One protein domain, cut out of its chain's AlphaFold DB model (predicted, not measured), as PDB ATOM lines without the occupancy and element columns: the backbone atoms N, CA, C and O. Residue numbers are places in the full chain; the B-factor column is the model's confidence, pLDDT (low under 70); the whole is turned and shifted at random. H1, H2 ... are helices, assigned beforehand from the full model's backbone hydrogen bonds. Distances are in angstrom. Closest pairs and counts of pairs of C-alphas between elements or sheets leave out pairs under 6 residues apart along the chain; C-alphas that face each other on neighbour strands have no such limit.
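What this domain is: This is residues 136 to 333 of the 677 residues of the protein "MFS domain-containing protein" of Pseudogymnoascus sp. VKM F-4281 (FW-2241) (UniProt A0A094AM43). What shape do these atoms make? H1 to H6 make an elongated up-and-down bundle, each helix running against the one before, with H4 and H3 nearest its middle. H7 packs on H3, and residues 198 to 203 stick out at one end. What is printed? The printed part has 198 residues, seven named helices, H1 to H7 in chain order, and no named strand: all helix. It is compact, with a radius of gyration of the C-alphas of 18.3 A, and spans 62 by 32 by 26 A.

How they stand to each other: What does H1, residues 136 to 157, touch? It touches H5, residues 267 to 299, at a steep tilt of 38 degrees, the same way; their closest C-alphas, of Gly 143 and Gly 285, are 4.0 A apart. Which helix is the hub? H3, residues 206 to 230, touches four helices, among them H4, residues 238 to 265, closest at C-alphas 216 and 250, 3.8 A, H6, residues 301 to 315, at 228 and 302, 4.3 A, and, with residues 207 to 217 alone, H7, residues 318 to 330, at 214 and 319, 5.5 A. What of H2, residues 166 to 196? It touches H4 at a steep tilt of 42 degrees, the same way, closest at C-alphas 177 and 249, 4.1 A. Are the backbones in order? Every O i to N i+4 pair is within hydrogen-bond range in H4 and H6, but 12 of 18 in H1, 19 of 27 in H2, 15 of 21 in H3, 22 of 29 in H5 and 7 of 9 in H7.

Where its parts are: Where are the ends? H1 begins at C-alpha 136 (24.286, -22.709, 32.105) and H7 ends at C-alpha 330 (18.037, -17.986, 18.008). Which are long? H2 measures 46.5 A and H5 44.5 A.

The domain as a whole: Is it unbroken? The printed part has no cut and no long link. Where is confidence low? Residues 136 to 167 and 192 to 206 are among those under 70.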
ATOM      1  N   ILE A 136      24.202 -21.770  30.969       48.81
ATOM      2  CA  ILE A 136      24.286 -22.709  32.105       48.81
ATOM      3  C   ILE A 136      24.772 -24.111  31.697       48.81
ATOM      4  O   ILE A 136      25.593 -24.702  32.402       48.81
ATOM      5  N   MET A 137      24.320 -24.645  30.557       44.81
ATOM      6  CA  MET A 137      24.577 -26.048  30.182       44.81
ATOM      7  C   MET A 137      25.970 -26.293  29.585       44.81
ATOM      8  O   MET A 137      26.554 -27.358  29.782       44.81
ATOM      9  N   ARG A 138      26.540 -25.310  28.878       38.97
ATOM     10  CA  ARG A 138      27.827 -25.451  28.170       38.97
ATOM     11  C   ARG A 138      29.028 -25.542  29.118       38.97
ATOM     12  O   ARG A 138      30.037 -26.173  28.811       38.97
ATOM     13  N   SER A 139      28.896 -24.922  30.283       46.31
ATOM     14  CA  SER A 139      29.979 -24.730  31.247       46.31
ATOM     15  C   SER A 139      30.288 -25.969  32.090       46.31
ATOM     16  O   SER A 139      31.425 -26.150  32.535       46.31
ATOM     17  N   PHE A 140      29.299 -26.856  32.245       46.91
ATOM     18  CA  PHE A 140      29.403 -28.136  32.949       46.91
ATOM     19  C   PHE A 140      30.599 -28.976  32.465       46.91
ATOM     20  O   PHE A 140      31.406 -29.448  33.271       46.91
ATOM     21  N   SER A 141      30.773 -29.086  31.145       47.59
ATOM     22  CA  SER A 141      31.757 -29.960  30.489       47.59
ATOM     23  C   SER A 141      33.209 -29.720  30.923       47.59
ATOM     24  O   SER A 141      33.999 -30.659  30.981       47.59
ATOM     25  N   TYR A 142      33.585 -28.484  31.261       50.00
ATOM     26  CA  TYR A 142      34.962 -28.158  31.655       50.00
ATOM     27  C   TYR A 142      35.203 -28.322  33.165       50.00
ATOM     28  O   TYR A 142      36.325 -28.600  33.582       50.00
ATOM     29  N   GLY A 143      34.146 -28.243  33.985       45.50
ATOM     30  CA  GLY A 143      34.197 -28.745  35.360       45.50
ATOM     31  C   GLY A 143      34.473 -30.248  35.378       45.50
ATOM     32  O   GLY A 143      35.337 -30.709  36.123       45.50
ATOM     33  N   VAL A 144      33.809 -31.007  34.496       53.31
ATOM     34  CA  VAL A 144      34.054 -32.452  34.343       53.31
ATOM     35  C   VAL A 144      35.496 -32.741  33.901       53.31
ATOM     36  O   VAL A 144      36.089 -33.693  34.400       53.31
ATOM     37  N   LEU A 145      36.112 -31.896  33.061       58.16
ATOM     38  CA  LEU A 145      37.532 -32.033  32.699       58.16
ATOM     39  C   LEU A 145      38.451 -31.936  33.932       58.16
ATOM     40  O   LEU A 145      39.358 -32.753  34.096       58.16
ATOM     41  N   PHE A 146      38.192 -30.979  34.832       59.53
ATOM     42  CA  PHE A 146      38.967 -30.827  36.068       59.53
ATOM     43  C   PHE A 146      38.716 -31.941  37.096       59.53
ATOM     44  O   PHE A 146      39.680 -32.374  37.731       59.53
ATOM     45  N   LEU A 147      37.487 -32.470  37.203       52.88
ATOM     46  CA  LEU A 147      37.233 -33.714  37.952       52.88
ATOM     47  C   LEU A 147      38.106 -34.851  37.421       52.88
ATOM     48  O   LEU A 147      38.755 -35.551  38.197       52.88
ATOM     49  N   PHE A 148      38.151 -35.004  36.096       59.12
ATOM     50  CA  PHE A 148      38.855 -36.108  35.461       59.12
ATOM     51  C   PHE A 148      40.362 -36.061  35.744       59.12
ATOM     52  O   PHE A 148      40.934 -37.085  36.113       59.12
ATOM     53  N   TYR A 149      40.996 -34.878  35.703       61.91
ATOM     54  CA  TYR A 149      42.407 -34.719  36.095       61.91
ATOM     55  C   TYR A 149      42.701 -35.158  37.541       61.91
ATOM     56  O   TYR A 149      43.770 -35.716  37.788       61.91
ATOM     57  N   GLN A 150      41.777 -34.953  38.488       50.53
ATOM     58  CA  GLN A 150      41.941 -35.425  39.871       50.53
ATOM     59  C   GLN A 150      41.720 -36.941  40.012       50.53
ATOM     60  O   GLN A 150      42.306 -37.563  40.896       50.53
ATOM     61  N   THR A 151      40.936 -37.563  39.127       56.25
ATOM     62  CA  THR A 151      40.665 -39.009  39.165       56.25
ATOM     63  C   THR A 151      41.890 -39.865  38.799       56.25
ATOM     64  O   THR A 151      42.065 -40.933  39.382       56.25
ATOM     65  N   TYR A 152      42.776 -39.419  37.897       65.19
ATOM     66  CA  TYR A 152      43.971 -40.189  37.488       65.19
ATOM     67  C   TYR A 152      44.947 -40.556  38.621       65.19
ATOM     68  O   TYR A 152      45.245 -41.748  38.757       65.19
ATOM     69  N   PRO A 153      45.464 -39.613  39.440       57.53
ATOM     70  CA  PRO A 153      46.423 -39.950  40.491       57.53
ATOM     71  C   PRO A 153      45.848 -40.905  41.548       57.53
ATOM     72  O   PRO A 153      46.611 -41.680  42.119       57.53
ATOM     73  N   ILE A 154      44.525 -40.917  41.743       58.78
ATOM     74  CA  ILE A 154      43.824 -41.892  42.591       58.78
ATOM     75  C   ILE A 154      43.729 -43.250  41.865       58.78
ATOM     76  O   ILE A 154      44.210 -44.268  42.362       58.78
ATOM     77  N   ALA A 155      43.192 -43.274  40.641       57.97
ATOM     78  CA  ALA A 155      42.945 -44.499  39.872       57.97
ATOM     79  C   ALA A 155      44.216 -45.294  39.513       57.97
ATOM     80  O   ALA A 155      44.182 -46.525  39.467       57.97
ATOM     81  N   PHE A 156      45.339 -44.616  39.265       57.78
ATOM     82  CA  PHE A 156      46.620 -45.264  38.956       57.78
ATOM     83  C   PHE A 156      47.575 -45.309  40.158       57.78
ATOM     84  O   PHE A 156      48.444 -46.179  40.218       57.78
ATOM     85  N   GLY A 157      47.418 -44.410  41.132       55.28
ATOM     86  CA  GLY A 157      48.319 -44.308  42.277       55.28
ATOM     87  C   GLY A 157      47.864 -45.022  43.542       55.28
ATOM     88  O   GLY A 157      48.693 -45.647  44.199       55.28
ATOM     89  N   GLU A 158      46.581 -44.943  43.882       59.31
ATOM     90  CA  GLU A 158      46.014 -45.623  45.052       59.31
ATOM     91  C   GLU A 158      45.530 -47.020  44.648       59.31
ATOM     92  O   GLU A 158      46.004 -48.013  45.193       59.31
ATOM     93  N   ASN A 159      44.705 -47.126  43.599       53.09
ATOM     94  CA  ASN A 159      44.129 -48.413  43.178       53.09
ATOM     95  C   ASN A 159      45.108 -49.351  42.443       53.09
ATOM     96  O   ASN A 159      44.954 -50.567  42.526       53.09
ATOM     97  N   ARG A 160      46.094 -48.822  41.700       53.84
ATOM     98  CA  ARG A 160      47.114 -49.630  40.986       53.84
ATOM     99  C   ARG A 160      48.531 -49.511  41.568       53.84
ATOM    100  O   ARG A 160      49.444 -50.150  41.055       53.84
ATOM    101  N   GLY A 161      48.728 -48.722  42.627       62.16
ATOM    102  CA  GLY A 161      49.995 -48.651  43.370       62.16
ATOM    103  C   GLY A 161      51.211 -48.115  42.597       62.16
ATOM    104  O   GLY A 161      52.336 -48.299  43.054       62.16
ATOM    105  N   TRP A 162      51.036 -47.472  41.436       67.69
ATOM    106  CA  TRP A 162      52.166 -47.032  40.603       67.69
ATOM    107  C   TRP A 162      53.035 -45.973  41.303       67.69
ATOM    108  O   TRP A 162      52.556 -45.214  42.153       67.69
ATOM    109  N   SER A 163      54.317 -45.881  40.931       61.47
ATOM    110  CA  SER A 163      55.226 -44.847  41.448       61.47
ATOM    111  C   SER A 163      54.725 -43.441  41.097       61.47
ATOM    112  O   SER A 163      54.007 -43.256  40.113       61.47
ATOM    113  N   MET A 164      55.081 -42.436  41.905       60.28
ATOM    114  CA  MET A 164      54.514 -41.081  41.800       60.28
ATOM    115  C   MET A 164      54.678 -40.463  40.398       60.28
ATOM    116  O   MET A 164      53.769 -39.802  39.904       60.28
ATOM    117  N   THR A 165      55.782 -40.793  39.727       60.44
ATOM    118  CA  THR A 165      56.110 -40.433  38.342       60.44
ATOM    119  C   THR A 165      55.174 -41.071  37.303       60.44
ATOM    120  O   THR A 165      54.752 -40.403  36.362       60.44
ATOM    121  N   LEU A 166      54.813 -42.354  37.459       66.19
ATOM    122  CA  LEU A 166      53.989 -43.088  36.482       66.19
ATOM    123  C   LEU A 166      52.495 -42.728  36.547       66.19
ATOM    124  O   LEU A 166      51.785 -42.907  35.559       66.19
ATOM    125  N   ARG A 167      52.007 -42.205  37.680       69.81
ATOM    126  CA  ARG A 167      50.575 -41.910  37.918       69.81
ATOM    127  C   ARG A 167      49.954 -40.951  36.900       69.81
ATOM    128  O   ARG A 167      48.750 -41.016  36.669       69.81
ATOM    129  N   TYR A 168      50.762 -40.079  36.295       73.69
ATOM    130  CA  TYR A 168      50.306 -39.045  35.362       73.69
ATOM    131  C   TYR A 168      50.473 -39.425  33.881       73.69
ATOM    132  O   TYR A 168      49.830 -38.810  33.036       73.69
ATOM    133  N   LEU A 169      51.264 -40.455  33.545       74.62
ATOM    134  CA  LEU A 169      51.484 -40.894  32.154       74.62
ATOM    135  C   LEU A 169      50.192 -41.182  31.354       74.62
ATOM    136  O   LEU A 169      50.138 -40.789  30.189       74.62
ATOM    137  N   PRO A 170      49.135 -41.796  31.930       77.94
ATOM    138  CA  PRO A 170      47.858 -42.017  31.239       77.94
ATOM    139  C   PRO A 170      47.199 -40.757  30.651       77.94
ATOM    140  O   PRO A 170      46.426 -40.865  29.698       77.94
ATOM    141  N   LEU A 171      47.532 -39.561  31.154       78.31
ATOM    142  CA  LEU A 171      47.053 -38.285  30.611       78.31
ATOM    143  C   LEU A 171      47.506 -38.041  29.159       78.31
ATOM    144  O   LEU A 171      46.816 -37.335  28.426       78.31
ATOM    145  N   LEU A 172      48.593 -38.675  28.699       82.75
ATOM    146  CA  LEU A 172      49.007 -38.640  27.289       82.75
ATOM    147  C   LEU A 172      47.902 -39.146  26.343       82.75
ATOM    148  O   LEU A 172      47.784 -38.639  25.229       82.75
ATOM    149  N   GLY A 173      47.044 -40.071  26.795       80.88
ATOM    150  CA  GLY A 173      45.889 -40.531  26.019       80.88
ATOM    151  C   GLY A 173      44.933 -39.388  25.661       80.88
ATOM    152  O   GLY A 173      44.502 -39.291  24.514       80.88
ATOM    153  N   ILE A 174      44.677 -38.463  26.596       84.88
ATOM    154  CA  ILE A 174      43.840 -37.274  26.356       84.88
ATOM    155  C   ILE A 174      44.474 -36.382  25.279       84.88
ATOM    156  O   ILE A 174      43.761 -35.918  24.391       84.88
ATOM    157  N   ILE A 175      45.800 -36.192  25.306       86.31
ATOM    158  CA  ILE A 175      46.532 -35.384  24.311       86.31
ATOM    159  C   ILE A 175      46.415 -36.002  22.912       86.31
ATOM    160  O   ILE A 175      46.069 -35.304  21.958       86.31
ATOM    161  N   CYS A 176      46.615 -37.319  22.784       90.19
ATOM    162  CA  CYS A 176      46.372 -38.031  21.527       90.19
ATOM    163  C   CYS A 176      44.924 -37.835  21.042       90.19
ATOM    164  O   CYS A 176      44.697 -37.586  19.859       90.19
ATOM    165  N   GLY A 177      43.953 -37.862  21.960       86.75
ATOM    166  CA  GLY A 177      42.542 -37.601  21.670       86.75
ATOM    167  C   GLY A 177      42.291 -36.193  21.128       86.75
ATOM    168  O   GLY A 177      41.600 -36.039  20.122       86.75
ATOM    169  N   VAL A 178      42.898 -35.173  21.741       89.44
ATOM    170  CA  VAL A 178      42.834 -33.771  21.293       89.44
ATOM    171  C   VAL A 178      43.387 -33.620  19.871       89.44
ATOM    172  O   VAL A 178      42.739 -32.995  19.032       89.44
ATOM    173  N   PHE A 179      44.530 -34.235  19.546       91.75
ATOM    174  CA  PHE A 179      45.083 -34.174  18.187       91.75
ATOM    175  C   PHE A 179      44.242 -34.945  17.156       91.75
ATOM    176  O   PHE A 179      44.011 -34.425  16.065       91.75
ATOM    177  N   VAL A 180      43.695 -36.116  17.502       92.25
ATOM    178  CA  VAL A 180      42.743 -36.846  16.637       92.25
ATOM    179  C   VAL A 180      41.482 -36.010  16.377       92.25
ATOM    180  O   VAL A 180      41.060 -35.874  15.227       92.25
ATOM    181  N   GLY A 181      40.925 -35.370  17.409       86.81
ATOM    182  CA  GLY A 181      39.808 -34.433  17.266       86.81
ATOM    183  C   GLY A 181      40.164 -33.206  16.416       86.81
ATOM    184  O   GLY A 181      39.344 -32.744  15.624       86.81
ATOM    185  N   THR A 182      41.401 -32.710  16.514       88.62
ATOM    186  CA  THR A 182      41.910 -31.590  15.700       88.62
ATOM    187  C   THR A 182      41.954 -31.956  14.221       88.62
ATOM    188  O   THR A 182      41.428 -31.209  13.397       88.62
ATOM    189  N   ILE A 183      42.491 -33.133  13.884       89.88
ATOM    190  CA  ILE A 183      42.490 -33.666  12.514       89.88
ATOM    191  C   ILE A 183      41.047 -33.824  12.005       89.88
ATOM    192  O   ILE A 183      40.743 -33.394  10.893       89.88
ATOM    193  N   GLY A 184      40.135 -34.346  12.835       86.69
ATOM    194  CA  GLY A 184      38.709 -34.457  12.504       86.69
ATOM    195  C   GLY A 184      38.046 -33.114  12.163       86.69
ATOM    196  O   GLY A 184      37.325 -33.026  11.168       86.69
ATOM    197  N   ILE A 185      38.323 -32.052  12.929       85.69
ATOM    198  CA  ILE A 185      37.818 -30.697  12.632       85.69
ATOM    199  C   ILE A 185      38.440 -30.133  11.350       85.69
ATOM    200  O   ILE A 185      37.722 -29.524  10.558       85.69
ATOM    201  N   ILE A 186      39.738 -30.338  11.110       85.81
ATOM    202  CA  ILE A 186      40.405 -29.850   9.893       85.81
ATOM    203  C   ILE A 186      39.819 -30.531   8.649       85.81
ATOM    204  O   ILE A 186      39.455 -29.835   7.702       85.81
ATOM    205  N   ILE A 187      39.639 -31.857   8.673       85.56
ATOM    206  CA  ILE A 187      38.995 -32.609   7.582       85.56
ATOM    207  C   ILE A 187      37.557 -32.117   7.368       85.56
ATOM    208  O   ILE A 187      37.177 -31.814   6.240       85.56
ATOM    209  N   HIS A 188      36.766 -31.965   8.434       82.94
ATOM    210  CA  HIS A 188      35.394 -31.465   8.322       82.94
ATOM    211  C   HIS A 188      35.334 -30.037   7.745       82.94
ATOM    212  O   HIS A 188      34.528 -29.766   6.855       82.94
ATOM    213  N   ASN A 189      36.221 -29.136   8.176       77.69
ATOM    214  CA  ASN A 189      36.287 -27.776   7.643       77.69
ATOM    215  C   ASN A 189      36.743 -27.743   6.168       77.69
ATOM    216  O   ASN A 189      36.238 -26.940   5.384       77.69
ATOM    217  N   GLN A 190      37.662 -28.618   5.752       74.69
ATOM    218  CA  GLN A 190      38.126 -28.660   4.359       74.69
ATOM    219  C   GLN A 190      37.143 -29.348   3.401       74.69
ATOM    220  O   GLN A 190      37.045 -28.923   2.253       74.69
ATOM    221  N   VAL A 191      36.420 -30.381   3.853       72.50
ATOM    222  CA  VAL A 191      35.509 -31.178   3.010       72.50
ATOM    223  C   VAL A 191      34.076 -30.645   3.045       72.50
ATOM    224  O   VAL A 191      33.471 -30.440   1.997       72.50
ATOM    225  N   TYR A 192      33.517 -30.417   4.236       67.12
ATOM    226  CA  TYR A 192      32.113 -30.032   4.395       67.12
ATOM    227  C   TYR A 192      31.944 -28.511   4.346       67.12
ATOM    228  O   TYR A 192      31.236 -27.993   3.483       67.12
ATOM    229  N   PHE A 193      32.639 -27.788   5.230       64.06
ATOM    230  CA  PHE A 193      32.457 -26.344   5.400       64.06
ATOM    231  C   PHE A 193      32.830 -25.554   4.136       64.06
ATOM    232  O   PHE A 193      32.020 -24.767   3.651       64.06
ATOM    233  N   ARG A 194      34.006 -25.824   3.546       62.91
ATOM    234  CA  ARG A 194      34.451 -25.176   2.298       62.91
ATOM    235  C   ARG A 194      33.462 -25.357   1.140       62.91
ATOM    236  O   ARG A 194      33.328 -24.451   0.333       62.91
ATOM    237  N   HIS A 195      32.782 -26.499   1.044       56.97
ATOM    238  CA  HIS A 195      31.860 -26.761  -0.064       56.97
ATOM    239  C   HIS A 195      30.491 -26.086   0.135       56.97
ATOM    240  O   HIS A 195      29.903 -25.613  -0.830       56.97
ATOM    241  N   HIS A 196      30.007 -25.985   1.379       55.06
ATOM    242  CA  HIS A 196      28.682 -25.422   1.680       55.06
ATOM    243  C   HIS A 196      28.676 -23.898   1.902       55.06
ATOM    244  O   HIS A 196      27.619 -23.286   1.804       55.06
ATOM    245  N   CYS A 197      29.827 -23.264   2.162       51.72
ATOM    246  CA  CYS A 197      29.915 -21.802   2.327       51.72
ATOM    247  C   CYS A 197      30.017 -21.019   1.001       51.72
ATOM    248  O   CYS A 197      30.143 -19.801   1.029       51.72
ATOM    249  N   HIS A 198      29.969 -21.695  -0.152       49.50
ATOM    250  CA  HIS A 198      29.920 -21.070  -1.480       49.50
ATOM    251  C   HIS A 198      28.485 -21.024  -2.042       49.50
ATOM    252  O   HIS A 198      28.265 -21.247  -3.232       49.50
ATOM    253  N   ALA A 199      27.498 -20.743  -1.186       46.44
ATOM    254  CA  ALA A 199      26.177 -20.317  -1.642       46.44
ATOM    255  C   ALA A 199      26.293 -18.937  -2.327       46.44
ATOM    256  O   ALA A 199      27.057 -18.098  -1.840       46.44
ATOM    257  N   PRO A 200      25.561 -18.675  -3.430       43.12
ATOM    258  CA  PRO A 200      25.711 -17.439  -4.206       43.12
ATOM    259  C   PRO A 200      25.393 -16.169  -3.403       43.12
ATOM    260  O   PRO A 200      25.968 -15.121  -3.672       43.12
ATOM    261  N   ASP A 201      24.553 -16.281  -2.371       41.81
ATOM    262  CA  ASP A 201      24.078 -15.153  -1.561       41.81
ATOM    263  C   ASP A 201      25.058 -14.742  -0.437       41.81
ATOM    264  O   ASP A 201      24.703 -13.952   0.436       41.81
ATOM    265  N   GLY A 202      26.254 -15.349  -0.366       49.19
ATOM    266  CA  GLY A 202      27.289 -15.062   0.647       49.19
ATOM    267  C   GLY A 202      26.922 -15.403   2.103       49.19
ATOM    268  O   GLY A 202      27.722 -15.196   3.017       49.19
ATOM    269  N   SER A 203      25.717 -15.921   2.336       48.91
ATOM    270  CA  SER A 203      25.125 -16.091   3.660       48.91
ATOM    271  C   SER A 203      25.756 -17.220   4.478       48.91
ATOM    272  O   SER A 203      25.871 -18.362   4.032       48.91
ATOM    273  N   PHE A 204      26.123 -16.918   5.728       60.78
ATOM    274  CA  PHE A 204      26.674 -17.913   6.642       60.78
ATOM    275  C   PHE A 204      25.619 -18.487   7.604       60.78
ATOM    276  O   PHE A 204      24.950 -17.744   8.319       60.78
ATOM    277  N   ILE A 205      25.508 -19.821   7.659       68.38
ATOM    278  CA  ILE A 205      24.582 -20.547   8.546       68.38
ATOM    279  C   ILE A 205      25.381 -21.228   9.678       68.38
ATOM    280  O   ILE A 205      26.117 -22.189   9.407       68.38
ATOM    281  N   PRO A 206      25.246 -20.794  10.950       67.06
ATOM    282  CA  PRO A 206      26.073 -21.289  12.055       67.06
ATOM    283  C   PRO A 206      25.803 -22.754  12.430       67.06
ATOM    284  O   PRO A 206      26.713 -23.437  12.905       67.06
ATOM    285  N   GLU A 207      24.612 -23.296  12.152       74.31
ATOM    286  CA  GLU A 207      24.285 -24.718  12.341       74.31
ATOM    287  C   GLU A 207      25.240 -25.665  11.597       74.31
ATOM    288  O   GLU A 207      25.425 -26.806  12.027       74.31
ATOM    289  N   SER A 208      25.907 -25.196  10.535       73.62
ATOM    290  CA  SER A 208      26.945 -25.951   9.816       73.62
ATOM    291  C   SER A 208      28.109 -26.411  10.710       73.62
ATOM    292  O   SER A 208      28.785 -27.384  10.378       73.62
ATOM    293  N   ARG A 209      28.323 -25.768  11.871       76.69
ATOM    294  CA  ARG A 209      29.328 -26.147  12.884       76.69
ATOM    295  C   ARG A 209      28.902 -27.303  13.794       76.69
ATOM    296  O   ARG A 209      29.754 -27.893  14.458       76.69
ATOM    297  N   LEU A 210      27.607 -27.612  13.881       80.38
ATOM    298  CA  LEU A 210      27.057 -28.538  14.879       80.38
ATOM    299  C   LEU A 210      27.331 -30.040  14.632       80.38
ATOM    300  O   LEU A 210      27.452 -30.756  15.630       80.38
ATOM    301  N   PRO A 211      27.495 -30.574  13.401       87.19
ATOM    302  CA  PRO A 211      27.670 -32.019  13.213       87.19
ATOM    303  C   PRO A 211      28.861 -32.641  13.979       87.19
ATOM    304  O   PRO A 211      28.658 -33.662  14.642       87.19
ATOM    305  N   PRO A 212      30.075 -32.046  14.024       87.56
ATOM    306  CA  PRO A 212      31.157 -32.580  14.857       87.56
ATOM    307  C   PRO A 212      30.918 -32.373  16.364       87.56
ATOM    308  O   PRO A 212      31.447 -33.136  17.170       87.56
ATOM    309  N   MET A 213      30.095 -31.391  16.759       88.56
ATOM    310  CA  MET A 213      29.672 -31.205  18.153       88.56
ATOM    311  C   MET A 213      28.765 -32.357  18.616       88.56
ATOM    312  O   MET A 213      28.943 -32.863  19.723       88.56
ATOM    313  N   ILE A 214      27.848 -32.820  17.756       89.56
ATOM    314  CA  ILE A 214      27.010 -34.008  18.001       89.56
ATOM    315  C   ILE A 214      27.891 -35.256  18.168       89.56
ATOM    316  O   ILE A 214      27.733 -35.995  19.139       89.56
ATOM    317  N   VAL A 215      28.871 -35.454  17.276       91.19
ATOM    318  CA  VAL A 215      29.847 -36.556  17.385       91.19
ATOM    319  C   VAL A 215      30.606 -36.487  18.716       91.19
ATOM    320  O   VAL A 215      30.695 -37.490  19.423       91.19
ATOM    321  N   GLY A 216      31.078 -35.303  19.120       88.12
ATOM    322  CA  GLY A 216      31.700 -35.098  20.431       88.12
ATOM    323  C   GLY A 216      30.780 -35.457  21.604       88.12
ATOM    324  O   GLY A 216      31.201 -36.165  22.520       88.12
ATOM    325  N   GLY A 217      29.509 -35.046  21.539       88.44
ATOM    326  CA  GLY A 217      28.480 -35.339  22.544       88.44
ATOM    327  C   GLY A 217      28.200 -36.829  22.753       88.44
ATOM    328  O   GLY A 217      27.862 -37.227  23.863       88.44
ATOM    329  N   VAL A 218      28.400 -37.657  21.723       92.62
ATOM    330  CA  VAL A 218      28.277 -39.124  21.805       92.62
ATOM    331  C   VAL A 218      29.593 -39.786  22.244       92.62
ATOM    332  O   VAL A 218      29.571 -40.742  23.020       92.62
ATOM    333  N   LEU A 219      30.749 -39.271  21.813       92.06
ATOM    334  CA  LEU A 219      32.064 -39.832  22.160       92.06
ATOM    335  C   LEU A 219      32.402 -39.727  23.655       92.06
ATOM    336  O   LEU A 219      32.949 -40.678  24.219       92.06
ATOM    337  N   VAL A 220      32.073 -38.606  24.309       91.25
ATOM    338  CA  VAL A 220      32.373 -38.398  25.739       91.25
ATOM    339  C   VAL A 220      31.713 -39.440  26.658       91.25
ATOM    340  O   VAL A 220      32.455 -40.087  27.401       91.25
ATOM    341  N   PRO A 221      30.382 -39.672  26.633       93.50
ATOM    342  CA  PRO A 221      29.760 -40.661  27.512       93.50
ATOM    343  C   PRO A 221      30.234 -42.090  27.217       93.50
ATOM    344  O   PRO A 221      30.490 -42.832  28.163       93.50
ATOM    345  N   ILE A 222      30.439 -42.468  25.945       94.12
ATOM    346  CA  ILE A 222      31.003 -43.785  25.586       94.12
ATOM    347  C   ILE A 222      32.393 -43.959  26.215       94.12
ATOM    348  O   ILE A 222      32.662 -44.976  26.857       94.12
ATOM    349  N   GLY A 223      33.259 -42.949  26.087       91.50
ATOM    350  CA  GLY A 223      34.584 -42.955  26.702       91.50
ATOM    351  C   GLY A 223      34.528 -43.025  28.231       91.50
ATOM    352  O   GLY A 223      35.292 -43.776  28.834       91.50
ATOM    353  N   MET A 224      33.595 -42.309  28.867       90.94
ATOM    354  CA  MET A 224      33.414 -42.336  30.324       90.94
ATOM    355  C   MET A 224      32.925 -43.693  30.835       90.94
ATOM    356  O   MET A 224      33.474 -44.175  31.822       90.94
ATOM    357  N   PHE A 225      31.965 -44.347  30.173       93.69
ATOM    358  CA  PHE A 225      31.533 -45.697  30.564       93.69
ATOM    359  C   PHE A 225      32.640 -46.739  30.356       93.69
ATOM    360  O   PHE A 225      32.888 -47.552  31.248       93.69
ATOM    361  N   TRP A 226      33.373 -46.674  29.236       92.56
ATOM    362  CA  TRP A 226      34.530 -47.545  29.002       92.56
ATOM    363  C   TRP A 226      35.605 -47.337  30.082       92.56
ATOM    364  O   TRP A 226      36.048 -48.309  30.698       92.56
ATOM    365  N   PHE A 227      35.977 -46.091  30.399       89.25
ATOM    366  CA  PHE A 227      36.931 -45.804  31.476       89.25
ATOM    367  C   PHE A 227      36.418 -46.315  32.831       89.25
ATOM    368  O   PHE A 227      37.140 -47.021  33.530       89.25
ATOM    369  N   ALA A 228      35.163 -46.022  33.183       89.75
ATOM    370  CA  ALA A 228      34.550 -46.428  34.446       89.75
ATOM    371  C   ALA A 228      34.631 -47.943  34.692       89.75
ATOM    372  O   ALA A 228      34.972 -48.369  35.796       89.75
ATOM    373  N   TRP A 229      34.362 -48.755  33.667       87.75
ATOM    374  CA  TRP A 229      34.369 -50.217  33.773       87.75
ATOM    375  C   TRP A 229      35.758 -50.849  33.583       87.75
ATOM    376  O   TRP A 229      35.910 -52.038  33.838       87.75
ATOM    377  N   THR A 230      36.782 -50.082  33.184       86.62
ATOM    378  CA  THR A 230      38.162 -50.580  32.951       86.62
ATOM    379  C   THR A 230      39.229 -49.919  33.838       86.62
ATOM    380  O   THR A 230      40.419 -50.250  33.787       86.62
ATOM    381  N   ALA A 231      38.801 -49.031  34.737       78.69
ATOM    382  CA  ALA A 231      39.617 -48.446  35.796       78.69
ATOM    383  C   ALA A 231      39.882 -49.400  36.984       78.69
ATOM    384  O   ALA A 231      40.593 -49.018  37.915       78.69
ATOM    385  N   THR A 232      39.341 -50.625  36.978       77.56
ATOM    386  CA  THR A 232      39.605 -51.640  38.013       77.56
ATOM    387  C   THR A 232      41.036 -52.197  37.912       77.56
ATOM    388  O   THR A 232      41.571 -52.302  36.806       77.56
ATOM    389  N   PRO A 233      41.683 -52.588  39.030       69.25
ATOM    390  CA  PRO A 233      43.059 -53.107  39.000       69.25
ATOM    391  C   PRO A 233      43.220 -54.405  38.196       69.25
ATOM    392  O   PRO A 233      44.279 -54.639  37.623       69.25
ATOM    393  N   GLU A 234      42.157 -55.212  38.130       73.44
ATOM    394  CA  GLU A 234      42.074 -56.500  37.427       73.44
ATOM    395  C   GLU A 234      42.221 -56.376  35.901       73.44
ATOM    396  O   GLU A 234      42.652 -57.318  35.238       73.44
ATOM    397  N   ILE A 235      41.864 -55.220  35.331       82.62
ATOM    398  CA  ILE A 235      41.875 -54.991  33.882       82.62
ATOM    399  C   ILE A 235      43.187 -54.322  33.464       82.62
ATOM    400  O   ILE A 235      43.707 -53.426  34.138       82.62
ATOM    401  N   SER A 236      43.725 -54.758  32.321       84.06
ATOM    402  CA  SER A 236      45.014 -54.305  31.801       84.06
ATOM    403  C   SER A 236      45.045 -52.792  31.547       84.06
ATOM    404  O   SER A 236      44.095 -52.185  31.046       84.06
ATOM    405  N   TRP A 237      46.180 -52.174  31.883       79.25
ATOM    406  CA  TRP A 237      46.357 -50.721  31.848       79.25
ATOM    407  C   TRP A 237      46.108 -50.030  30.489       79.25
ATOM    408  O   TRP A 237      45.713 -48.864  30.538       79.25
ATOM    409  N   PRO A 238      46.270 -50.655  29.297       86.31
ATOM    410  CA  PRO A 238      46.010 -49.956  28.036       86.31
ATOM    411  C   PRO A 238      44.534 -49.600  27.833       86.31
ATOM    412  O   PRO A 238      44.240 -48.569  27.240       86.31
ATOM    413  N   SER A 239      43.599 -50.412  28.344       87.69
ATOM    414  CA  SER A 239      42.158 -50.216  28.121       87.69
ATOM    415  C   SER A 239      41.638 -48.859  28.630       87.69
ATOM    416  O   SER A 239      41.102 -48.099  27.817       87.69
ATOM    417  N   PRO A 240      41.865 -48.460  29.903       85.38
ATOM    418  CA  PRO A 240      41.477 -47.129  30.359       85.38
ATOM    419  C   PRO A 240      42.249 -46.006  29.648       85.38
ATOM    420  O   PRO A 240      41.674 -44.943  29.465       85.38
ATOM    421  N   VAL A 241      43.488 -46.220  29.178       87.25
ATOM    422  CA  VAL A 241      44.232 -45.211  28.386       87.25
ATOM    423  C   VAL A 241      43.599 -45.001  27.001       87.25
ATOM    424  O   VAL A 241      43.478 -43.863  26.541       87.25
ATOM    425  N   CYS A 242      43.126 -46.063  26.346       89.69
ATOM    426  CA  CYS A 242      42.356 -45.956  25.105       89.69
ATOM    427  C   CYS A 242      41.014 -45.239  25.333       89.69
ATOM    428  O   CYS A 242      40.638 -44.371  24.543       89.69
ATOM    429  N   ALA A 243      40.328 -45.520  26.447       89.62
ATOM    430  CA  ALA A 243      39.120 -44.792  26.835       89.62
ATOM    431  C   ALA A 243      39.400 -43.292  27.086       89.62
ATOM    432  O   ALA A 243      38.641 -42.439  26.621       89.62
ATOM    433  N   SER A 244      40.529 -42.949  27.726       87.25
ATOM    434  CA  SER A 244      40.998 -41.564  27.906       87.25
ATOM    435  C   SER A 244      41.145 -40.804  26.584       87.25
ATOM    436  O   SER A 244      40.818 -39.617  26.518       87.25
ATOM    437  N   MET A 245      41.607 -41.478  25.527       91.62
ATOM    438  CA  MET A 245      41.750 -40.896  24.188       91.62
ATOM    439  C   MET A 245      40.396 -40.573  23.547       91.62
ATOM    440  O   MET A 245      40.240 -39.520  22.925       91.62
ATOM    441  N   LEU A 246      39.392 -41.432  23.754       92.00
ATOM    442  CA  LEU A 246      38.029 -41.202  23.272       92.00
ATOM    443  C   LEU A 246      37.375 -39.999  23.975       92.00
ATOM    444  O   LEU A 246      36.780 -39.145  23.314       92.00
ATOM    445  N   ILE A 247      37.565 -39.888  25.297       90.56
ATOM    446  CA  ILE A 247      37.119 -38.737  26.100       90.56
ATOM    447  C   ILE A 247      37.803 -37.452  25.617       90.56
ATOM    448  O   ILE A 247      37.116 -36.473  25.330       90.56
ATOM    449  N   GLY A 248      39.135 -37.452  25.475       87.62
ATOM    450  CA  GLY A 248      39.896 -36.280  25.022       87.62
ATOM    451  C   GLY A 248      39.440 -35.761  23.655       87.62
ATOM    452  O   GLY A 248      39.232 -34.559  23.494       87.62
ATOM    453  N   CYS A 249      39.196 -36.668  22.704       92.31
ATOM    454  CA  CYS A 249      38.638 -36.333  21.394       92.31
ATOM    455  C   CYS A 249      37.234 -35.715  21.510       92.31
ATOM    456  O   CYS A 249      37.001 -34.608  21.022       92.31
ATOM    457  N   GLY A 250      36.308 -36.380  22.211       89.00
ATOM    458  CA  GLY A 250      34.928 -35.907  22.335       89.00
ATOM    459  C   GLY A 250      34.798 -34.557  23.051       89.00
ATOM    460  O   GLY A 250      34.060 -33.682  22.594       89.00
ATOM    461  N   MET A 251      35.553 -34.352  24.136       88.25
ATOM    462  CA  MET A 251      35.540 -33.096  24.900       88.25
ATOM    463  C   MET A 251      36.130 -31.931  24.099       88.25
ATOM    464  O   MET A 251      35.625 -30.810  24.185       88.25
ATOM    465  N   TYR A 252      37.160 -32.196  23.292       89.44
ATOM    466  CA  TYR A 252      37.731 -31.213  22.380       89.44
ATOM    467  C   TYR A 252      36.736 -30.825  21.271       89.44
ATOM    468  O   TYR A 252      36.468 -29.638  21.085       89.44
ATOM    469  N   LEU A 253      36.107 -31.802  20.599       89.00
ATOM    470  CA  LEU A 253      35.085 -31.544  19.571       89.00
ATOM    471  C   LEU A 253      33.927 -30.680  20.100       89.00
ATOM    472  O   LEU A 253      33.544 -29.702  19.451       89.00
ATOM    473  N   LEU A 254      33.418 -30.999  21.297       88.44
ATOM    474  CA  LEU A 254      32.382 -30.217  21.983       88.44
ATOM    475  C   LEU A 254      32.821 -28.770  22.244       88.44
ATOM    476  O   LEU A 254      32.049 -27.842  22.002       88.44
ATOM    477  N   PHE A 255      34.043 -28.564  22.742       83.44
ATOM    478  CA  PHE A 255      34.511 -27.233  23.123       83.44
ATOM    479  C   PHE A 255      34.799 -26.333  21.919       83.44
ATOM    480  O   PHE A 255      34.422 -25.160  21.939       83.44
ATOM    481  N   ILE A 256      35.447 -26.858  20.874       83.31
ATOM    482  CA  ILE A 256      35.824 -26.052  19.705       83.31
ATOM    483  C   ILE A 256      34.589 -25.638  18.922       83.31
ATOM    484  O   ILE A 256      34.391 -24.447  18.704       83.31
ATOM    485  N   GLN A 257      33.731 -26.588  18.544       82.56
ATOM    486  CA  GLN A 257      32.551 -26.238  17.757       82.56
ATOM    487  C   GLN A 257      31.521 -25.467  18.582       82.56
ATOM    488  O   GLN A 257      30.911 -24.542  18.057       82.56
ATOM    489  N   GLY A 258      31.411 -25.746  19.886       79.06
ATOM    490  CA  GLY A 258      30.648 -24.901  20.802       79.06
ATOM    491  C   GLY A 258      31.183 -23.465  20.878       79.06
ATOM    492  O   GLY A 258      30.385 -22.539  20.935       79.06
ATOM    493  N   SER A 259      32.504 -23.256  20.828       77.00
ATOM    494  CA  SER A 259      33.104 -21.911  20.802       77.00
ATOM    495  C   SER A 259      32.903 -21.207  19.459       77.00
ATOM    496  O   SER A 259      32.486 -20.052  19.440       77.00
ATOM    497  N   ASN A 260      33.133 -21.907  18.344       76.81
ATOM    498  CA  ASN A 260      32.928 -21.375  16.996       76.81
ATOM    499  C   ASN A 260      31.462 -20.960  16.786       76.81
ATOM    500  O   ASN A 260      31.203 -19.850  16.341       76.81
ATOM    501  N   TYR A 261      30.506 -21.809  17.185       78.38
ATOM    502  CA  TYR A 261      29.073 -21.525  17.078       78.38
ATOM    503  C   TYR A 261      28.657 -20.252  17.838       78.38
ATOM    504  O   TYR A 261      27.809 -19.514  17.353       78.38
ATOM    505  N   ILE A 262      29.270 -19.944  18.990       72.81
ATOM    506  CA  ILE A 262      29.016 -18.688  19.725       72.81
ATOM    507  C   ILE A 262      29.508 -17.478  18.926       72.81
ATOM    508  O   ILE A 262      28.753 -16.526  18.748       72.81
ATOM    509  N   VAL A 263      30.760 -17.518  18.455       69.88
ATOM    510  CA  VAL A 263      31.375 -16.435  17.666       69.88
ATOM    511  C   VAL A 263      30.574 -16.178  16.390       69.88
ATOM    512  O   VAL A 263      30.323 -15.027  16.043       69.88
ATOM    513  N   ASP A 264      30.127 -17.250  15.738       71.25
ATOM    514  CA  ASP A 264      29.359 -17.195  14.500       71.25
ATOM    515  C   ASP A 264      27.881 -16.774  14.712       71.25
ATOM    516  O   ASP A 264      27.286 -16.195  13.807       71.25
ATOM    517  N   CYS A 265      27.271 -17.028  15.882       70.00
ATOM    518  CA  CYS A 265      25.897 -16.580  16.198       70.00
ATOM    519  C   CYS A 265      25.815 -15.139  16.726       70.00
ATOM    520  O   CYS A 265      24.782 -14.490  16.570       70.00
ATOM    521  N   TYR A 266      26.876 -14.661  17.380       66.56
ATOM    522  CA  TYR A 266      26.935 -13.359  18.046       66.56
ATOM    523  C   TYR A 266      28.093 -12.523  17.491       66.56
ATOM    524  O   TYR A 266      28.916 -12.020  18.252       66.56
ATOM    525  N   THR A 267      28.188 -12.380  16.169       61.59
ATOM    526  CA  THR A 267      29.337 -11.745  15.491       61.59
ATOM    527  C   THR A 267      29.667 -10.342  16.016       61.59
ATOM    528  O   THR A 267      30.841 -10.013  16.173       61.59
ATOM    529  N   SER A 268      28.656  -9.547  16.376       53.62
ATOM    530  CA  SER A 268      28.796  -8.202  16.961       53.62
ATOM    531  C   SER A 268      29.189  -8.176  18.450       53.62
ATOM    532  O   SER A 268      29.582  -7.130  18.959       53.62
ATOM    533  N   MET A 269      29.100  -9.305  19.164       62.03
ATOM    534  CA  MET A 269      29.336  -9.430  20.617       62.03
ATOM    535  C   MET A 269      30.181 -10.671  20.966       62.03
ATOM    536  O   MET A 269      30.132 -11.184  22.088       62.03
ATOM    537  N   ALA A 270      30.959 -11.179  20.005       58.06
ATOM    538  CA  ALA A 270      31.631 -12.474  20.104       58.06
ATOM    539  C   ALA A 270      32.582 -12.550  21.310       58.06
ATOM    540  O   ALA A 270      32.616 -13.558  22.016       58.06
ATOM    541  N   ASN A 271      33.290 -11.451  21.593       60.47
ATOM    542  CA  ASN A 271      34.169 -11.313  22.755       60.47
ATOM    543  C   ASN A 271      33.394 -11.412  24.080       60.47
ATOM    544  O   ASN A 271      33.827 -12.120  24.989       60.47
ATOM    545  N   SER A 272      32.228 -10.767  24.178       65.19
ATOM    546  CA  SER A 272      31.382 -10.773  25.377       65.19
ATOM    547  C   SER A 272      30.836 -12.174  25.646       65.19
ATOM    548  O   SER A 272      30.972 -12.700  26.752       65.19
ATOM    549  N   ALA A 273      30.295 -12.830  24.615       65.50
ATOM    550  CA  ALA A 273      29.759 -14.185  24.720       65.50
ATOM    551  C   ALA A 273      30.860 -15.236  24.990       65.50
ATOM    552  O   ALA A 273      30.672 -16.146  25.802       65.50
ATOM    553  N   MET A 274      32.058 -15.080  24.410       71.44
ATOM    554  CA  MET A 274      33.241 -15.859  24.808       71.44
ATOM    555  C   MET A 274      33.666 -15.583  26.262       71.44
ATOM    556  O   MET A 274      34.099 -16.509  26.954       71.44
ATOM    557  N   GLY A 275      33.528 -14.346  26.744       67.06
ATOM    558  CA  GLY A 275      33.841 -13.937  28.114       67.06
ATOM    559  C   GLY A 275      32.910 -14.556  29.161       67.06
ATOM    560  O   GLY A 275      33.389 -15.073  30.180       67.06
ATOM    561  N   VAL A 276      31.598 -14.581  28.897       68.75
ATOM    562  CA  VAL A 276      30.639 -15.285  29.765       68.75
ATOM    563  C   VAL A 276      30.907 -16.787  29.720       68.75
ATOM    564  O   VAL A 276      31.101 -17.376  30.782       68.75
ATOM    565  N   ASN A 277      31.090 -17.374  28.531       74.06
ATOM    566  CA  ASN A 277      31.454 -18.786  28.374       74.06
ATOM    567  C   ASN A 277      32.703 -19.133  29.203       74.06
ATOM    568  O   ASN A 277      32.701 -20.089  29.974       74.06
ATOM    569  N   GLY A 278      33.758 -18.315  29.122       73.50
ATOM    570  CA  GLY A 278      34.996 -18.482  29.884       73.50
ATOM    571  C   GLY A 278      34.822 -18.357  31.403       73.50
ATOM    572  O   GLY A 278      35.407 -19.153  32.148       73.50
ATOM    573  N   SER A 279      34.006 -17.410  31.871       73.69
ATOM    574  CA  SER A 279      33.708 -17.206  33.299       73.69
ATOM    575  C   SER A 279      32.863 -18.343  33.870       73.69
ATOM    576  O   SER A 279      33.221 -18.953  34.877       73.69
ATOM    577  N   MET A 280      31.778 -18.678  33.181       75.75
ATOM    578  CA  MET A 280      30.808 -19.702  33.556       75.75
ATOM    579  C   MET A 280      31.492 -21.084  33.605       75.75
ATOM    580  O   MET A 280      31.418 -21.789  34.614       75.75
ATOM    581  N   ARG A 281      32.318 -21.404  32.598       78.00
ATOM    582  CA  ARG A 281      33.257 -22.544  32.566       78.00
ATOM    583  C   ARG A 281      34.192 -22.598  33.782       78.00
ATOM    584  O   ARG A 281      34.490 -23.679  34.293       78.00
ATOM    585  N   SER A 282      34.660 -21.441  34.247       81.75
ATOM    586  CA  SER A 282      35.569 -21.333  35.395       81.75
ATOM    587  C   SER A 282      34.855 -21.529  36.737       81.75
ATOM    588  O   SER A 282      35.467 -22.063  37.658       81.75
ATOM    589  N   ILE A 283      33.560 -21.198  36.842       84.44
ATOM    590  CA  ILE A 283      32.737 -21.516  38.024       84.44
ATOM    591  C   ILE A 283      32.653 -23.034  38.209       84.44
ATOM    592  O   ILE A 283      32.998 -23.538  39.275       84.44
ATOM    593  N   PHE A 284      32.284 -23.785  37.168       82.75
ATOM    594  CA  PHE A 284      32.245 -25.252  37.239       82.75
ATOM    595  C   PHE A 284      33.632 -25.851  37.534       82.75
ATOM    596  O   PHE A 284      33.747 -26.743  38.375       82.75
ATOM    597  N   GLY A 285      34.695 -25.310  36.926       79.69
ATOM    598  CA  GLY A 285      36.083 -25.690  37.223       79.69
ATOM    599  C   GLY A 285      36.565 -25.368  38.646       79.69
ATOM    600  O   GLY A 285      37.508 -26.001  39.111       79.69
ATOM    601  N   ALA A 286      35.924 -24.430  39.350       82.38
ATOM    602  CA  ALA A 286      36.226 -24.095  40.744       82.38
ATOM    603  C   ALA A 286      35.365 -24.882  41.748       82.38
ATOM    604  O   ALA A 286      35.865 -25.286  42.795       82.38
ATOM    605  N   VAL A 287      34.085 -25.112  41.433       87.06
ATOM    606  CA  VAL A 287      33.130 -25.802  42.316       87.06
ATOM    607  C   VAL A 287      33.376 -27.310  42.348       87.06
ATOM    608  O   VAL A 287      33.344 -27.913  43.420       87.06
ATOM    609  N   PHE A 288      33.635 -27.937  41.200       84.06
ATOM    610  CA  PHE A 288      33.710 -29.398  41.111       84.06
ATOM    611  C   PHE A 288      34.877 -30.021  41.910       84.06
ATOM    612  O   PHE A 288      34.638 -30.996  42.630       84.06
ATOM    613  N   PRO A 289      36.102 -29.453  41.909       85.50
ATOM    614  CA  PRO A 289      37.202 -29.949  42.740       85.50
ATOM    615  C   PRO A 289      36.953 -29.961  44.256       85.50
ATOM    616  O   PRO A 289      37.689 -30.640  44.971       85.50
ATOM    617  N   LEU A 290      35.944 -29.235  44.757       84.94
ATOM    618  CA  LEU A 290      35.621 -29.173  46.190       84.94
ATOM    619  C   LEU A 290      35.001 -30.476  46.715       84.94
ATOM    620  O   LEU A 290      35.250 -30.839  47.859       84.94
ATOM    621  N   PHE A 291      34.223 -31.183  45.888       85.00
ATOM    622  CA  PHE A 291      33.595 -32.465  46.247       85.00
ATOM    623  C   PHE A 291      34.221 -33.675  45.533       85.00
ATOM    624  O   PHE A 291      33.866 -34.814  45.828       85.00
ATOM    625  N   ALA A 292      35.164 -33.448  44.610       83.06
ATOM    626  CA  ALA A 292      35.795 -34.485  43.793       83.06
ATOM    627  C   ALA A 292      36.408 -35.630  44.615       83.06
ATOM    628  O   ALA A 292      36.110 -36.797  44.366       83.06
ATOM    629  N   ASN A 293      37.246 -35.293  45.603       83.25
ATOM    630  CA  ASN A 293      37.940 -36.284  46.429       83.25
ATOM    631  C   ASN A 293      36.944 -37.094  47.269       83.25
ATOM    632  O   ASN A 293      36.995 -38.319  47.243       83.25
ATOM    633  N   GLU A 294      35.995 -36.421  47.926       86.19
ATOM    634  CA  GLU A 294      34.957 -37.055  48.747       86.19
ATOM    635  C   GLU A 294      34.108 -38.030  47.915       86.19
ATOM    636  O   GLU A 294      33.909 -39.182  48.297       86.19
ATOM    637  N   MET A 295      33.676 -37.611  46.720       85.50
ATOM    638  CA  MET A 295      32.920 -38.450  45.784       85.50
ATOM    639  C   MET A 295      33.722 -39.680  45.333       85.50
ATOM    640  O   MET A 295      33.171 -40.777  45.246       85.50
ATOM    641  N   VAL A 296      35.015 -39.527  45.025       86.38
ATOM    642  CA  VAL A 296      35.854 -40.650  44.574       86.38
ATOM    643  C   VAL A 296      36.193 -41.599  45.728       86.38
ATOM    644  O   VAL A 296      36.187 -42.809  45.506       86.38
ATOM    645  N   GLN A 297      36.424 -41.095  46.943       85.88
ATOM    646  CA  GLN A 297      36.714 -41.916  48.126       85.88
ATOM    647  C   GLN A 297      35.479 -42.680  48.632       85.88
ATOM    648  O   GLN A 297      35.598 -43.842  49.009       85.88
ATOM    649  N   THR A 298      34.287 -42.074  48.591       85.94
ATOM    650  CA  THR A 298      33.047 -42.709  49.083       85.94
ATOM    651  C   THR A 298      32.401 -43.670  48.080       85.94
ATOM    652  O   THR A 298      31.895 -44.718  48.483       85.94
ATOM    653  N   LEU A 299      32.405 -43.358  46.775       83.62
ATOM    654  CA  LEU A 299      31.787 -44.216  45.749       83.62
ATOM    655  C   LEU A 299      32.789 -45.140  45.036       83.62
ATOM    656  O   LEU A 299      32.379 -46.165  44.484       83.62
ATOM    657  N   GLY A 300      34.078 -44.793  45.027       83.81
ATOM    658  CA  GLY A 300      35.100 -45.439  44.206       83.81
ATOM    659  C   GLY A 300      35.064 -44.983  42.739       83.81
ATOM    660  O   GLY A 300      34.000 -44.717  42.174       83.81
ATOM    661  N   VAL A 301      36.244 -44.938  42.105       84.00
ATOM    662  CA  VAL A 301      36.477 -44.452  40.724       84.00
ATOM    663  C   VAL A 301      35.448 -44.975  39.712       84.00
ATOM    664  O   VAL A 301      34.872 -44.199  38.956       84.00
ATOM    665  N   ALA A 302      35.170 -46.282  39.710       85.06
ATOM    666  CA  ALA A 302      34.257 -46.887  38.741       85.06
ATOM    667  C   ALA A 302      32.824 -46.326  38.841       85.06
ATOM    668  O   ALA A 302      32.203 -46.005  37.828       85.06
ATOM    669  N   ARG A 303      32.289 -46.162  40.059       86.69
ATOM    670  CA  ARG A 303      30.917 -45.665  40.257       86.69
ATOM    671  C   ARG A 303      30.830 -44.160  40.015       86.69
ATOM    672  O   ARG A 303      29.899 -43.722  39.342       86.69
ATOM    673  N   SER A 304      31.806 -43.381  40.487       86.69
ATOM    674  CA  SER A 304      31.827 -41.930  40.264       86.69
ATOM    675  C   SER A 304      31.961 -41.575  38.778       86.69
ATOM    676  O   SER A 304      31.193 -40.747  38.284       86.69
ATOM    677  N   THR A 305      32.827 -42.255  38.015       87.94
ATOM    678  CA  THR A 305      32.904 -42.049  36.557       87.94
ATOM    679  C   THR A 305      31.661 -42.573  35.820       87.94
ATOM    680  O   THR A 305      31.229 -41.929  34.867       87.94
ATOM    681  N   THR A 306      31.019 -43.659  36.277       91.50
ATOM    682  CA  THR A 306      29.733 -44.119  35.698       91.50
ATOM    683  C   THR A 306      28.640 -43.051  35.837       91.50
ATOM    684  O   THR A 306      27.898 -42.808  34.886       91.50
ATOM    685  N   ILE A 307      28.555 -42.369  36.985       90.50
ATOM    686  CA  ILE A 307      27.582 -41.285  37.212       90.50
ATOM    687  C   ILE A 307      27.882 -40.079  36.312       90.50
ATOM    688  O   ILE A 307      26.969 -39.550  35.679       90.50
ATOM    689  N   LEU A 308      29.152 -39.673  36.187       88.69
ATOM    690  CA  LEU A 308      29.549 -38.598  35.267       88.69
ATOM    691  C   LEU A 308      29.235 -38.949  33.801       88.69
ATOM    692  O   LEU A 308      28.707 -38.105  33.076       88.69
ATOM    693  N   GLY A 309      29.466 -40.200  33.391       90.56
ATOM    694  CA  GLY A 309      29.079 -40.716  32.075       90.56
ATOM    695  C   GLY A 309      27.566 -40.680  31.843       90.56
ATOM    696  O   GLY A 309      27.125 -40.263  30.775       90.56
ATOM    697  N   ALA A 310      26.760 -41.022  32.853       92.38
ATOM    698  CA  ALA A 310      25.299 -40.954  32.777       92.38
ATOM    699  C   ALA A 310      24.773 -39.512  32.650       92.38
ATOM    700  O   ALA A 310      23.899 -39.256  31.822       92.38
ATOM    701  N   VAL A 311      25.336 -38.551  33.394       91.38
ATOM    702  CA  VAL A 311      24.979 -37.128  33.233       91.38
ATOM    703  C   VAL A 311      25.446 -36.597  31.872       91.38
ATOM    704  O   VAL A 311      24.695 -35.891  31.202       91.38
ATOM    705  N   SER A 312      26.633 -36.995  31.399       89.44
ATOM    706  CA  SER A 312      27.093 -36.659  30.045       89.44
ATOM    707  C   SER A 312      26.187 -37.247  28.957       89.44
ATOM    708  O   SER A 312      25.958 -36.586  27.948       89.44
ATOM    709  N   ALA A 313      25.651 -38.455  29.149       92.88
ATOM    710  CA  ALA A 313      24.717 -39.086  28.218       92.88
ATOM    711  C   ALA A 313      23.347 -38.386  28.211       92.88
ATOM    712  O   ALA A 313      22.759 -38.215  27.148       92.88
ATOM    713  N   ALA A 314      22.870 -37.912  29.367       92.44
ATOM    714  CA  ALA A 314      21.646 -37.113  29.461       92.44
ATOM    715  C   ALA A 314      21.764 -35.740  28.765       92.44
ATOM    716  O   ALA A 314      20.762 -35.203  28.297       92.44
ATOM    717  N   LEU A 315      22.979 -35.185  28.663       87.62
ATOM    718  CA  LEU A 315      23.266 -33.934  27.947       87.62
ATOM    719  C   LEU A 315      23.620 -34.137  26.459       87.62
ATOM    720  O   LEU A 315      23.573 -33.179  25.687       87.62
ATOM    721  N   ALA A 316      23.926 -35.364  26.024       88.94
ATOM    722  CA  ALA A 316      24.275 -35.684  24.636       88.94
ATOM    723  C   ALA A 316      23.210 -35.302  23.575       88.94
ATOM    724  O   ALA A 316      23.611 -34.969  22.459       88.94
ATOM    725  N   PRO A 317      21.888 -35.277  23.862       89.56
ATOM    726  CA  PRO A 317      20.890 -34.783  22.911       89.56
ATOM    727  C   PRO A 317      20.937 -33.269  22.664       89.56
ATOM    728  O   PRO A 317      20.402 -32.813  21.659       89.56
ATOM    729  N   VAL A 318      21.559 -32.466  23.540       86.88
ATOM    730  CA  VAL A 318      21.466 -30.994  23.467       86.88
ATOM    731  C   VAL A 318      21.992 -30.426  22.133       86.88
ATOM    732  O   VAL A 318      21.252 -29.664  21.511       86.88
ATOM    733  N   PRO A 319      23.175 -30.816  21.605       85.31
ATOM    734  CA  PRO A 319      23.627 -30.361  20.285       85.31
ATOM    735  C   PRO A 319      22.717 -30.812  19.130       85.31
ATOM    736  O   PRO A 319      22.614 -30.112  18.128       85.31
ATOM    737  N   VAL A 320      22.025 -31.950  19.274       85.69
ATOM    738  CA  VAL A 320      21.046 -32.441  18.287       85.69
ATOM    739  C   VAL A 320      19.790 -31.566  18.304       85.69
ATOM    740  O   VAL A 320      19.285 -31.195  17.247       85.69
ATOM    741  N   CYS A 321      19.325 -31.155  19.487       84.88
ATOM    742  CA  CYS A 321      18.225 -30.199  19.617       84.88
ATOM    743  C   CYS A 321      18.577 -28.840  18.989       84.88
ATOM    744  O   CYS A 321      17.766 -28.286  18.251       84.88
ATOM    745  N   PHE A 322      19.795 -28.331  19.205       82.44
ATOM    746  CA  PHE A 322      20.273 -27.111  18.536       82.44
ATOM    747  C   PHE A 322      20.411 -27.262  17.013       82.44
ATOM    748  O   PHE A 322      20.308 -26.266  16.306       82.44
ATOM    749  N   TRP A 323      20.600 -28.474  16.484       83.62
ATOM    750  CA  TRP A 323      20.671 -28.700  15.037       83.62
ATOM    751  C   TRP A 323      19.290 -28.700  14.360       83.62
ATOM    752  O   TRP A 323      19.164 -28.189  13.252       83.62
ATOM    753  N   TYR A 324      18.245 -29.206  15.030       82.00
ATOM    754  CA  TYR A 324      16.874 -29.208  14.491       82.00
ATOM    755  C   TYR A 324      16.055 -27.948  14.817       82.00
ATOM    756  O   TYR A 324      15.174 -27.587  14.039       82.00
ATOM    757  N   TRP A 325      16.326 -27.279  15.943       82.12
ATOM    758  CA  TRP A 325      15.584 -26.096  16.404       82.12
ATOM    759  C   TRP A 325      16.445 -24.824  16.510       82.12
ATOM    760  O   TRP A 325      15.978 -23.824  17.048       82.12
ATOM    761  N   GLY A 326      17.681 -24.827  15.995       73.88
ATOM    762  CA  GLY A 326      18.646 -23.723  16.133       73.88
ATOM    763  C   GLY A 326      18.110 -22.354  15.710       73.88
ATOM    764  O   GLY A 326      18.230 -21.396  16.471       73.88
ATOM    765  N   GLU A 327      17.448 -22.281  14.556       70.31
ATOM    766  CA  GLU A 327      16.760 -21.083  14.056       70.31
ATOM    767  C   GLU A 327      15.685 -20.570  15.034       70.31
ATOM    768  O   GLU A 327      15.664 -19.388  15.369       70.31
ATOM    769  N   GLN A 328      14.835 -21.465  15.552       72.69
ATOM    770  CA  GLN A 328      13.756 -21.110  16.483       72.69
ATOM    771  C   GLN A 328      14.301 -20.653  17.841       72.69
ATOM    772  O   GLN A 328      13.776 -19.707  18.420       72.69
ATOM    773  N   ILE A 329      15.375 -21.285  18.323       72.69
ATOM    774  CA  ILE A 329      16.038 -20.914  19.578       72.69
ATOM    775  C   ILE A 329      16.762 -19.566  19.419       72.69
ATOM    776  O   ILE A 329      16.624 -18.706  20.286       72.69
ATOM    777  N   ARG A 330      17.458 -19.316  18.294       68.00
ATOM    778  CA  ARG A 330      18.037 -17.986  18.008       68.00
ATOM    779  C   ARG A 330      16.964 -16.904  17.947       68.00
ATOM    780  O   ARG A 330      17.181 -15.841  18.517       68.00
ATOM    781  N   ALA A 331      15.807 -17.185  17.345       65.44
ATOM    782  CA  ALA A 331      14.681 -16.251  17.270       65.44
ATOM    783  C   ALA A 331      14.030 -15.920  18.633       65.44
ATOM    784  O   ALA A 331      13.255 -14.969  18.718       65.44
ATOM    785  N   TRP A 332      14.332 -16.664  19.706       69.06
ATOM    786  CA  TRP A 332      13.952 -16.287  21.077       69.06
ATOM    787  C   TRP A 332      14.948 -15.313  21.722       69.06
ATOM    788  O   TRP A 332      14.599 -14.614  22.675       69.06
ATOM    789  N   SER A 333      16.171 -15.227  21.194       59.81
ATOM    790  CA  SER A 333      17.172 -14.256  21.626       59.81
ATOM    791  C   SER A 333      17.027 -12.948  20.836       59.81
ATOM    792  O   SER A 333      17.019 -12.933  19.611       59.81
TER     793      SER A 333